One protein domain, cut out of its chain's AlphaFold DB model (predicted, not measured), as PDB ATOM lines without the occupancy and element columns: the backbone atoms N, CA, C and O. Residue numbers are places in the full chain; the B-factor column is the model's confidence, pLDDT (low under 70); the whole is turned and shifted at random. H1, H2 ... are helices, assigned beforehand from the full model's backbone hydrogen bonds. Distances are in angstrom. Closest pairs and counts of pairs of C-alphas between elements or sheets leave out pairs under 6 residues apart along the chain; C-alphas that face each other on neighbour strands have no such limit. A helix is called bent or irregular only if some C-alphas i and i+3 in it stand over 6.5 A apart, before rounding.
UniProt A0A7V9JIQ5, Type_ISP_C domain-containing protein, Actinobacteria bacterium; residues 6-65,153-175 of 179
ATOM      1  N   GLU A   6     140.320 186.657  40.964       90.50
ATOM      2  CA  GLU A   6     140.384 185.376  41.671       90.50
ATOM      3  C   GLU A   6     139.834 185.451  43.103       90.50
ATOM      4  O   GLU A   6     139.073 184.582  43.509       90.50
ATOM      5  N   ARG A   7     140.072 186.540  43.846       92.94
ATOM      6  CA  ARG A   7     139.598 186.666  45.236       92.94
ATOM      7  C   ARG A   7     138.085 186.759  45.343       92.94
ATOM      8  O   ARG A   7     137.514 186.314  46.341       92.94
ATOM      9  N   LEU A   8     137.443 187.339  44.332       93.94
ATOM     10  CA  LEU A   8     135.989 187.352  44.234       93.94
ATOM     11  C   LEU A   8     135.459 185.965  43.867       93.94
ATOM     12  O   LEU A   8     134.483 185.527  44.471       93.94
ATOM     13  N   LEU A   9     136.104 185.271  42.924       95.75
ATOM     14  CA  LEU A   9     135.749 183.895  42.579       95.75
ATOM     15  C   LEU A   9     135.830 182.986  43.809       95.75
ATOM     16  O   LEU A   9     134.859 182.294  44.108       95.75
ATOM     17  N   ASP A  10     136.931 183.052  44.554       97.75
ATOM     18  CA  ASP A  10     137.131 182.270  45.770       97.75
ATOM     19  C   ASP A  10     136.048 182.580  46.810       97.75
ATOM     20  O   ASP A  10     135.435 181.677  47.379       97.75
ATOM     21  N   TYR A  11     135.745 183.865  47.024       97.25
ATOM     22  CA  TYR A  11     134.689 184.281  47.945       97.25
ATOM     23  C   TYR A  11     133.332 183.676  47.565       97.25
ATOM     24  O   TYR A  11     132.642 183.092  48.401       97.25
ATOM     25  N   VAL A  12     132.952 183.795  46.289       96.62
ATOM     26  CA  VAL A  12     131.714 183.209  45.761       96.62
ATOM     27  C   VAL A  12     131.727 181.692  45.961       96.62
ATOM     28  O   VAL A  12     130.728 181.125  46.402       96.62
ATOM     29  N   TYR A  13     132.859 181.039  45.699       97.38
ATOM     30  CA  TYR A  13     133.017 179.599  45.866       97.38
ATOM     31  C   TYR A  13     132.794 179.154  47.314       97.38
ATOM     32  O   TYR A  13     132.062 178.191  47.555       97.38
ATOM     33  N   ALA A  14     133.355 179.884  48.279       97.81
ATOM     34  CA  ALA A  14     133.139 179.648  49.702       97.81
ATOM     35  C   ALA A  14     131.656 179.773  50.082       97.81
ATOM     36  O   ALA A  14     131.091 178.862  50.686       97.81
ATOM     37  N   VAL A  15     130.997 180.862  49.671       96.62
ATOM     38  CA  VAL A  15     129.572 181.097  49.959       96.62
ATOM     39  C   VAL A  15     128.695 179.972  49.408       96.62
ATOM     40  O   VAL A  15     127.819 179.475  50.113       96.62
ATOM     41  N   LEU A  16     128.932 179.545  48.167       95.31
ATOM     42  CA  LEU A  16     128.141 178.490  47.528       95.31
ATOM     43  C   LEU A  16     128.355 177.110  48.165       95.31
ATOM     44  O   LEU A  16     127.480 176.247  48.060       95.31
ATOM     45  N   ASN A  17     129.491 176.896  48.830       94.94
ATOM     46  CA  ASN A  17     129.792 175.654  49.538       94.94
ATOM     47  C   ASN A  17     129.391 175.677  51.022       94.94
ATOM     48  O   ASN A  17     129.257 174.606  51.610       94.94
ATOM     49  N   TRP A  18     129.123 176.847  51.608       95.38
ATOM     50  CA  TRP A  18     128.679 176.983  52.998       95.38
ATOM     51  C   TRP A  18     127.352 176.222  53.255       95.38
ATOM     52  O   TRP A  18     126.330 176.540  52.628       95.38
ATOM     53  N   PRO A  19     127.312 175.220  54.161       93.12
ATOM     54  CA  PRO A  19     126.131 174.363  54.335       93.12
ATOM     55  C   PRO A  19     124.853 175.112  54.731       93.12
ATOM     56  O   PRO A  19     123.781 174.844  54.170       93.12
ATOM     57  N   SER A  20     124.948 176.091  55.632       94.31
ATOM     58  CA  SER A  20     123.798 176.909  56.027       94.31
ATOM     59  C   SER A  20     123.260 177.760  54.875       94.31
ATOM     60  O   SER A  20     122.044 177.922  54.779       94.31
ATOM     61  N   TYR A  21     124.102 178.243  53.949       93.19
ATOM     62  CA  TYR A  21     123.629 178.929  52.737       93.19
ATOM     63  C   TYR A  21     122.796 177.985  51.870       93.19
ATOM     64  O   TYR A  21     121.650 178.282  51.524       93.19
ATOM     65  N   ARG A  22     123.341 176.803  51.575       90.56
ATOM     66  CA  ARG A  22     122.680 175.802  50.728       90.56
ATOM     67  C   ARG A  22     121.347 175.347  51.311       90.56
ATOM     68  O   ARG A  22     120.392 175.174  50.563       90.56
ATOM     69  N   THR A  23     121.276 175.193  52.632       91.00
ATOM     70  CA  THR A  23     120.041 174.822  53.337       91.00
ATOM     71  C   THR A  23     119.035 175.967  53.334       91.00
ATOM     72  O   THR A  23     117.882 175.779  52.952       91.00
ATOM     73  N   ARG A  24     119.464 177.173  53.720       90.44
ATOM     74  CA  ARG A  24     118.585 178.340  53.857       90.44
ATOM     75  C   ARG A  24     117.977 178.785  52.530       90.44
ATOM     76  O   ARG A  24     116.837 179.241  52.515       90.44
ATOM     77  N   TYR A  25     118.728 178.672  51.438       89.12
ATOM     78  CA  TYR A  25     118.311 179.139  50.116       89.12
ATOM     79  C   TYR A  25     117.943 177.996  49.159       89.12
ATOM     80  O   TYR A  25     117.762 178.253  47.973       89.12
ATOM     81  N   ALA A  26     117.789 176.760  49.651       88.00
ATOM     82  CA  ALA A  26     117.534 175.570  48.833       88.00
ATOM     83  C   ALA A  26     116.390 175.752  47.822       88.00
ATOM     84  O   ALA A  26     116.546 175.402  46.654       88.00
ATOM     85  N   ASP A  27     115.259 176.325  48.246       87.00
ATOM     86  CA  ASP A  27     114.114 176.541  47.357       87.00
ATOM     87  C   ASP A  27     114.363 177.649  46.334       87.00
ATOM     88  O   ASP A  27     114.024 177.485  45.166       87.00
ATOM     89  N   ALA A  28     115.014 178.747  46.725       87.81
ATOM     90  CA  ALA A  28     115.357 179.819  45.791       87.81
ATOM     91  C   ALA A  28     116.360 179.339  44.728       87.81
ATOM     92  O   ALA A  28     116.160 179.581  43.541       87.81
ATOM     93  N   LEU A  29     117.382 178.582  45.140       88.06
ATOM     94  CA  LEU A  29     118.417 178.029  44.259       88.06
ATOM     95  C   LEU A  29     117.875 177.018  43.232       88.06
ATOM     96  O   LEU A  29     118.562 176.714  42.260       88.06
ATOM     97  N   ARG A  30     116.663 176.480  43.431       86.75
ATOM     98  CA  ARG A  30     115.999 175.598  42.454       86.75
ATOM     99  C   ARG A  30     115.407 176.352  41.266       86.75
ATOM    100  O   ARG A  30     115.238 175.742  40.213       86.75
ATOM    101  N   TYR A  31     115.058 177.628  41.437       88.75
ATOM    102  CA  TYR A  31     114.272 178.385  40.456       88.75
ATOM    103  C   TYR A  31     114.935 179.687  39.987       88.75
ATOM    104  O   TYR A  31     114.555 180.197  38.937       88.75
ATOM    105  N   ASP A  32     115.900 180.224  40.736       89.81
ATOM    106  CA  ASP A  32     116.555 181.511  40.469       89.81
ATOM    107  C   ASP A  32     118.079 181.413  40.681       89.81
ATOM    108  O   ASP A  32     118.594 180.455  41.268       89.81
ATOM    109  N   PHE A  33     118.821 182.410  40.197       87.44
ATOM    110  CA  PHE A  33     120.268 182.489  40.379       87.44
ATOM    111  C   PHE A  33     120.652 182.688  41.852       87.44
ATOM    112  O   PHE A  33     119.959 183.349  42.631       87.44
ATOM    113  N   ALA A  34     121.814 182.147  42.230       90.31
ATOM    114  CA  ALA A  34     122.367 182.320  43.566       90.31
ATOM    115  C   ALA A  34     122.670 183.798  43.856       90.31
ATOM    116  O   ALA A  34     123.314 184.489  43.067       90.31
ATOM    117  N   ARG A  35     122.237 184.273  45.025       89.75
ATOM    118  CA  ARG A  35     122.507 185.635  45.505       89.75
ATOM    119  C   ARG A  35     123.633 185.595  46.518       89.75
ATOM    120  O   ARG A  35     123.485 184.967  47.565       89.75
ATOM    121  N   ILE A  36     124.746 186.244  46.206       92.56
ATOM    122  CA  ILE A  36     125.950 186.197  47.034       92.56
ATOM    123  C   ILE A  36     125.941 187.382  48.007       92.56
ATOM    124  O   ILE A  36     126.042 188.523  47.555       92.56
ATOM    125  N   PRO A  37     125.812 187.157  49.327       91.31
ATOM    126  CA  PRO A  37     125.968 188.218  50.312       91.31
ATOM    127  C   PRO A  37     127.426 188.676  50.334       91.31
ATOM    128  O   PRO A  37     128.301 187.934  50.767       91.31
ATOM    129  N   LEU A  38     127.690 189.892  49.863       91.81
ATOM    130  CA  LEU A  38     129.016 190.503  49.919       91.81
ATOM    131  C   LEU A  38     129.144 191.321  51.199       91.81
ATOM    132  O   LEU A  38     128.315 192.184  51.459       91.81
ATOM    133  N   THR A  39     130.172 191.070  52.003       92.56
ATOM    134  CA  THR A  39     130.445 191.861  53.214       92.56
ATOM    135  C   THR A  39     131.146 193.179  52.895       92.56
ATOM    136  O   THR A  39     132.002 193.243  52.012       92.56
ATOM    137  N   LYS A  40     130.819 194.228  53.657       91.06
ATOM    138  CA  LYS A  40     131.559 195.502  53.655       91.06
ATOM    139  C   LYS A  40     132.857 195.453  54.466       91.06
ATOM    140  O   LYS A  40     133.688 196.349  54.341       91.06
ATOM    141  N   ASP A  41     133.029 194.435  55.311       93.31
ATOM    142  CA  ASP A  41     134.247 194.252  56.091       93.31
ATOM    143  C   ASP A  41     135.326 193.553  55.254       93.31
ATOM    144  O   ASP A  41     135.253 192.361  54.950       93.31
ATOM    145  N   ALA A  42     136.374 194.302  54.906       91.94
ATOM    146  CA  ALA A  42     137.481 193.791  54.104       91.94
ATOM    147  C   ALA A  42     138.222 192.624  54.786       91.94
ATOM    148  O   ALA A  42     138.767 191.754  54.100       91.94
ATOM    149  N   GLY A  43     138.240 192.590  56.125       93.88
ATOM    150  CA  GLY A  43     138.832 191.495  56.893       93.88
ATOM    151  C   GLY A  43     138.073 190.188  56.684       93.88
ATOM    152  O   GLY A  43     138.668 189.173  56.319       93.88
ATOM    153  N   SER A  44     136.758 190.231  56.861       94.62
ATOM    154  CA  SER A  44     135.838 189.119  56.640       94.62
ATOM    155  C   SER A  44     135.867 188.649  55.190       94.62
ATOM    156  O   SER A  44     135.987 187.448  54.957       94.62
ATOM    157  N   PHE A  45     135.865 189.573  54.221       95.06
ATOM    158  CA  PHE A  45     136.026 189.230  52.805       95.06
ATOM    159  C   PHE A  45     137.298 188.408  52.581       95.06
ATOM    160  O   PHE A  45     137.227 187.298  52.063       95.06
ATOM    161  N   LYS A  46     138.451 188.889  53.065       95.12
ATOM    162  CA  LYS A  46     139.736 188.193  52.911       95.12
ATOM    163  C   LYS A  46     139.741 186.804  53.555       95.12
ATOM    164  O   LYS A  46     140.280 185.870  52.964       95.12
ATOM    165  N   ARG A  47     139.176 186.657  54.760       96.38
ATOM    166  CA  ARG A  47     139.105 185.363  55.461       96.38
ATOM    167  C   ARG A  47     138.244 184.357  54.689       96.38
ATOM    168  O   ARG A  47     138.672 183.224  54.499       96.38
ATOM    169  N   VAL A  48     137.079 184.782  54.199       97.44
ATOM    170  CA  VAL A  48     136.181 183.929  53.405       97.44
ATOM    171  C   VAL A  48     136.794 183.588  52.046       97.44
ATOM    172  O   VAL A  48     136.775 182.424  51.664       97.44
ATOM    173  N   SER A  49     137.404 184.553  51.347       97.31
ATOM    174  CA  SER A  49     138.133 184.285  50.099       97.31
ATOM    175  C   SER A  49     139.247 183.262  50.304       97.31
ATOM    176  O   SER A  49     139.422 182.393  49.466       97.31
ATOM    177  N   ARG A  50     139.984 183.307  51.419       97.62
ATOM    178  CA  ARG A  50     141.017 182.300  51.702       97.62
ATOM    179  C   ARG A  50     140.430 180.894  51.860       97.62
ATOM    180  O   ARG A  50     140.966 179.953  51.292       97.62
ATOM    181  N   LEU A  51     139.329 180.748  52.599       98.25
ATOM    182  CA  LEU A  51     138.643 179.454  52.707       98.25
ATOM    183  C   LEU A  51     138.118 178.983  51.343       98.25
ATOM    184  O   LEU A  51     138.142 177.794  51.046       98.25
ATOM    185  N   GLY A  52     137.680 179.916  50.499       98.25
ATOM    186  CA  GLY A  52     137.299 179.653  49.116       98.25
ATOM    187  C   GLY A  52     138.440 179.115  48.262       98.25
ATOM    188  O   GLY A  52     138.265 178.100  47.597       98.25
ATOM    189  N   GLU A  53     139.608 179.750  48.335       98.12
ATOM    190  CA  GLU A  53     140.839 179.322  47.661       98.12
ATOM    191  C   GLU A  53     141.241 177.907  48.110       98.12
ATOM    192  O   GLU A  53     141.495 177.035  47.277       98.12
ATOM    193  N   GLU A  54     141.218 177.646  49.423       98.38
ATOM    194  CA  GLU A  54     141.489 176.320  49.994       98.38
ATOM    195  C   GLU A  54     140.486 175.275  49.464       98.38
ATOM    196  O   GLU A  54     140.891 174.199  49.023       98.38
ATOM    197  N   LEU A  55     139.188 175.598  49.414       98.38
ATOM    198  CA  LEU A  55     138.152 174.719  48.858       98.38
ATOM    199  C   LEU A  55     138.330 174.448  47.357       98.38
ATOM    200  O   LEU A  55     138.131 173.313  46.923       98.38
ATOM    201  N   VAL A  56     138.698 175.455  46.559       98.12
ATOM    202  CA  VAL A  56     138.993 175.278  45.128       98.12
ATOM    203  C   VAL A  56     140.164 174.313  44.959       98.12
ATOM    204  O   VAL A  56     140.036 173.319  44.241       98.12
ATOM    205  N   ALA A  57     141.270 174.545  45.670       98.31
ATOM    206  CA  ALA A  57     142.442 173.677  45.615       98.31
ATOM    207  C   ALA A  57     142.123 172.242  46.069       98.31
ATOM    208  O   ALA A  57     142.619 171.279  45.484       98.31
ATOM    209  N   LEU A  58     141.271 172.069  47.083       98.31
ATOM    210  CA  LEU A  58     140.823 170.753  47.540       98.31
ATOM    211  C   LEU A  58     139.987 170.030  46.479       98.31
ATOM    212  O   LEU A  58     140.229 168.856  46.208       98.31
ATOM    213  N   HIS A  59     139.048 170.720  45.832       96.31
ATOM    214  CA  HIS A  59     138.190 170.119  44.805       96.31
ATOM    215  C   HIS A  59     138.908 169.852  43.474       96.31
ATOM    216  O   HIS A  59     138.447 169.016  42.697       96.31
ATOM    217  N   LEU A  60     140.049 170.498  43.233       96.75
ATOM    218  CA  LEU A  60     140.970 170.159  42.143       96.75
ATOM    219  C   LEU A  60     141.975 169.061  42.524       96.75
ATOM    220  O   LEU A  60     142.728 168.600  41.671       96.75
ATOM    221  N   LEU A  61     141.984 168.615  43.787       96.75
ATOM    222  CA  LEU A  61     143.018 167.741  44.345       96.75
ATOM    223  C   LEU A  61     144.427 168.337  44.171       96.75
ATOM    224  O   LEU A  61     145.378 167.616  43.887       96.75
ATOM    225  N   GLU A  62     144.581 169.647  44.333       97.19
ATOM    226  CA  GLU A  62     145.858 170.371  44.223       97.19
ATOM    227  C   GLU A  62     146.352 170.895  45.578       97.19
ATOM    228  O   GLU A  62     147.506 171.302  45.704       97.19
ATOM    229  N   HIS A  63     145.511 170.846  46.614       98.06
ATOM    230  CA  HIS A  63     145.881 171.313  47.946       98.06
ATOM    231  C   HIS A  63     147.044 170.482  48.534       98.06
ATOM    232  O   HIS A  63     146.973 169.245  48.538       98.06
ATOM    233  N   PRO A  64     148.104 171.124  49.070       96.94
ATOM    234  CA  PRO A  64     149.326 170.438  49.503       96.94
ATOM    235  C   PRO A  64     149.085 169.421  50.627       96.94
ATOM    236  O   PRO A  64     149.713 168.363  50.653       96.94
ATOM    237  N   ASP A  65     148.120 169.694  51.505       97.88
ATOM    238  CA  ASP A  65     147.848 168.843  52.670       97.88
ATOM    239  C   ASP A  65     147.088 167.551  52.330       97.88
ATOM    240  O   ASP A  65     147.008 166.646  53.161       97.88
ATOM    241  N   LEU A 153     134.476 173.627  55.725       97.12
ATOM    242  CA  LEU A 153     133.045 173.909  55.870       97.12
ATOM    243  C   LEU A 153     132.672 174.245  57.321       97.12
ATOM    244  O   LEU A 153     131.816 175.104  57.527       97.12
ATOM    245  N   VAL A 154     133.323 173.631  58.315       97.69
ATOM    246  CA  VAL A 154     133.161 174.008  59.729       97.69
ATOM    247  C   VAL A 154     133.691 175.421  59.973       97.69
ATOM    248  O   VAL A 154     133.003 176.219  60.609       97.69
ATOM    249  N   ASP A 155     134.859 175.760  59.422       97.75
ATOM    250  CA  ASP A 155     135.415 177.117  59.513       97.75
ATOM    251  C   ASP A 155     134.457 178.156  58.891       97.75
ATOM    252  O   ASP A 155     134.236 179.233  59.455       97.75
ATOM    253  N   LEU A 156     133.814 177.815  57.764       97.38
ATOM    254  CA  LEU A 156     132.790 178.657  57.140       97.38
ATOM    255  C   LEU A 156     131.553 178.845  58.026       97.38
ATOM    256  O   LEU A 156     131.075 179.971  58.160       97.38
ATOM    257  N   GLU A 157     131.049 177.789  58.668       96.62
ATOM    258  CA  GLU A 157     129.915 177.904  59.600       96.62
ATOM    259  C   GLU A 157     130.199 178.858  60.770       96.62
ATOM    260  O   GLU A 157     129.280 179.510  61.268       96.62
ATOM    261  N   GLN A 158     131.460 178.992  61.187       96.38
ATOM    262  CA  GLN A 158     131.845 179.893  62.274       96.38
ATOM    263  C   GLN A 158     131.922 181.359  61.834       96.38
ATOM    264  O   GLN A 158     131.473 182.242  62.565       96.38
ATOM    265  N   ILE A 159     132.481 181.638  60.652       95.44
ATOM    266  CA  ILE A 159     132.708 183.018  60.189       95.44
ATOM    267  C   ILE A 159     131.485 183.636  59.504       95.44
ATOM    268  O   ILE A 159     131.235 184.836  59.617       95.44
ATOM    269  N   MET A 160     130.697 182.842  58.782       94.62
ATOM    270  CA  MET A 160     129.631 183.374  57.936       94.62
ATOM    271  C   MET A 160     128.503 184.102  58.692       94.62
ATOM    272  O   MET A 160     127.984 185.076  58.143       94.62
ATOM    273  N   PRO A 161     128.130 183.754  59.941       94.00
ATOM    274  CA  PRO A 161     127.191 184.562  60.719       94.00
ATOM    275  C   PRO A 161     127.630 186.027  60.885       94.00
ATOM    276  O   PRO A 161     126.806 186.924  60.726       94.00
ATOM    277  N   GLU A 162     128.922 186.286  61.123       91.06
ATOM    278  CA  GLU A 162     129.492 187.645  61.192       91.06
ATOM    279  C   GLU A 162     129.355 188.358  59.837       91.06
ATOM    280  O   GLU A 162     128.859 189.487  59.758       91.06
ATOM    281  N   VAL A 163     129.710 187.660  58.755       91.31
ATOM    282  CA  VAL A 163     129.602 188.143  57.367       91.31
ATOM    283  C   VAL A 163     128.165 188.568  57.052       91.31
ATOM    284  O   VAL A 163     127.956 189.610  56.434       91.31
ATOM    285  N   MET A 164     127.162 187.815  57.516       90.19
ATOM    286  CA  MET A 164     125.749 188.138  57.275       90.19
ATOM    287  C   MET A 164     125.297 189.425  57.973       90.19
ATOM    288  O   MET A 164     124.412 190.103  57.459       90.19
ATOM    289  N   THR A 165     125.897 189.796  59.108       90.44
ATOM    290  CA  THR A 165     125.563 191.060  59.798       90.44
ATOM    291  C   THR A 165     126.192 192.284  59.136       90.44
ATOM    292  O   THR A 165     125.728 193.409  59.315       90.44
ATOM    293  N   THR A 166     127.246 192.065  58.351       89.94
ATOM    294  CA  THR A 166     128.001 193.102  57.640       89.94
ATOM    295  C   THR A 166     127.758 193.071  56.132       89.94
ATOM    296  O   THR A 166     128.462 193.753  55.385       89.94
ATOM    297  N   ALA A 167     126.773 192.295  55.675       89.19
ATOM    298  CA  ALA A 167     126.422 192.190  54.269       89.19
ATOM    299  C   ALA A 167     125.948 193.544  53.719       89.19
ATOM    300  O   ALA A 167     125.173 194.256  54.361       89.19
ATOM    301  N   LEU A 168     126.428 193.877  52.525       86.62
ATOM    302  CA  LEU A 168     125.988 195.022  51.748       86.62
ATOM    303  C   LEU A 168     124.516 194.848  51.373       86.62
ATOM    304  O   LEU A 168     124.057 193.765  50.998       86.62
ATOM    305  N   THR A 169     123.785 195.945  51.457       84.25
ATOM    306  CA  THR A 169     122.424 196.068  50.949       84.25
ATOM    307  C   THR A 169     122.426 196.207  49.424       84.25
ATOM    308  O   THR A 169     123.447 196.510  48.804       84.25
ATOM    309  N   ALA A 170     121.264 195.996  48.798       77.69
ATOM    310  CA  ALA A 170     121.114 196.183  47.355       77.69
ATOM    311  C   ALA A 170     121.463 197.620  46.918       77.69
ATOM    312  O   ALA A 170     122.133 197.802  45.903       77.69
ATOM    313  N   ASP A 171     121.076 198.615  47.720       78.88
ATOM    314  CA  ASP A 171     121.353 200.030  47.449       78.88
ATOM    315  C   ASP A 171     122.856 200.344  47.529       78.88
ATOM    316  O   ASP A 171     123.389 201.089  46.709       78.88
ATOM    317  N   GLU A 172     123.575 199.727  48.473       82.81
ATOM    318  CA  GLU A 172     125.031 199.878  48.588       82.81
ATOM    319  C   GLU A 172     125.788 199.197  47.435       82.81
ATOM    320  O   GLU A 172     126.852 199.674  47.041       82.81
ATOM    321  N   LEU A 173     125.253 198.105  46.874       75.12
ATOM    322  CA  LEU A 173     125.868 197.378  45.754       75.12
ATOM    323  C   LEU A 173     125.705 198.087  44.407       75.12
ATOM    324  O   LEU A 173     126.610 198.036  43.576       75.12
ATOM    325  N   LEU A 174     124.552 198.714  44.175       74.19
ATOM    326  CA  LEU A 174     124.244 199.375  42.904       74.19
ATOM    327  C   LEU A 174     124.758 200.821  42.848       74.19
ATOM    328  O   LEU A 174     124.806 201.410  41.768       74.19
ATOM    329  N   GLY A 175     125.177 201.376  43.992       66.12
ATOM    330  CA  GLY A 175     125.501 202.793  44.126       66.12
ATOM    331  C   GLY A 175     124.265 203.677  43.906       66.12
ATOM    332  O   GLY A 175     123.160 203.172  43.695       66.12
TER     333      GLY A 175
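Overview. This is residues 6 to 65 and 153 to 175 of the 179 residues of the protein "Type_ISP_C domain-containing protein" of Actinobacteria bacterium (UniProt A0A7V9JIQ5). Two helices, H1 and the longer H4, cross nearly at right angles to make the core, and H5 runs back alongside H4. The short H2 and H3 lead away from the end of H1, and a small helix, H6, lies far out beyond H5, touching no other helix. The printed part has 83 residues with six named helices, H1 to H6 in order, and no named strand: all helix. It is compact, with a radius of gyration of the C-alphas of 13.0 A and spans of 41 by 30 by 23 A.

Arrangement. H1, residues 6 to 17, touches H4, residues 42 to 59, about perpendicular at 75 degrees; their closest C-alphas, of Tyr 11 and Ser 49, are 4.1 A apart. H2, residues 19 to 24, is near H3, residues 26 to 31, and they meet only through their link. H4, with residues 44 to 51 alone, touches H5, residues 153 to 165, at a shallow tilt of 29 degrees, opposite ways; the closest C-alphas, of Ser 44 and Val 163, are 6.4 A apart. H2 and H5 only just touch, with 3 pairs of C-alphas within 8 A, the closest being Pro 19 and Leu 153 at 7.1 A. H6, residues 170 to 174, is apart from H5. Every O i to N i+4 pair is within hydrogen-bond range in H1, H2, H4 and H6; H3 has 1 of 2 and H5 7 of 9.

Along the chain. H1 begins at C-alpha 6 (140.384, 185.376, 41.671) and is 16.4 A long. H4 measures 25.4 A and H5 19.1 A. H5 is only just irregular, C-alphas 158 and 161 being 6.8 A apart. H6 ends at C-alpha 174 (124.244, 199.375, 42.904).

Size, cuts and confidence. The C-alphas farthest apart, of Asp 65 and Gly 175, are 41.5 A apart. Residues 66 to 152 are not printed, and C-alphas 65 and 153 stand 16.0 A apart across the cut. Of the links printed whole, none is long. Residue 175 alone is under 70 in pLDDT.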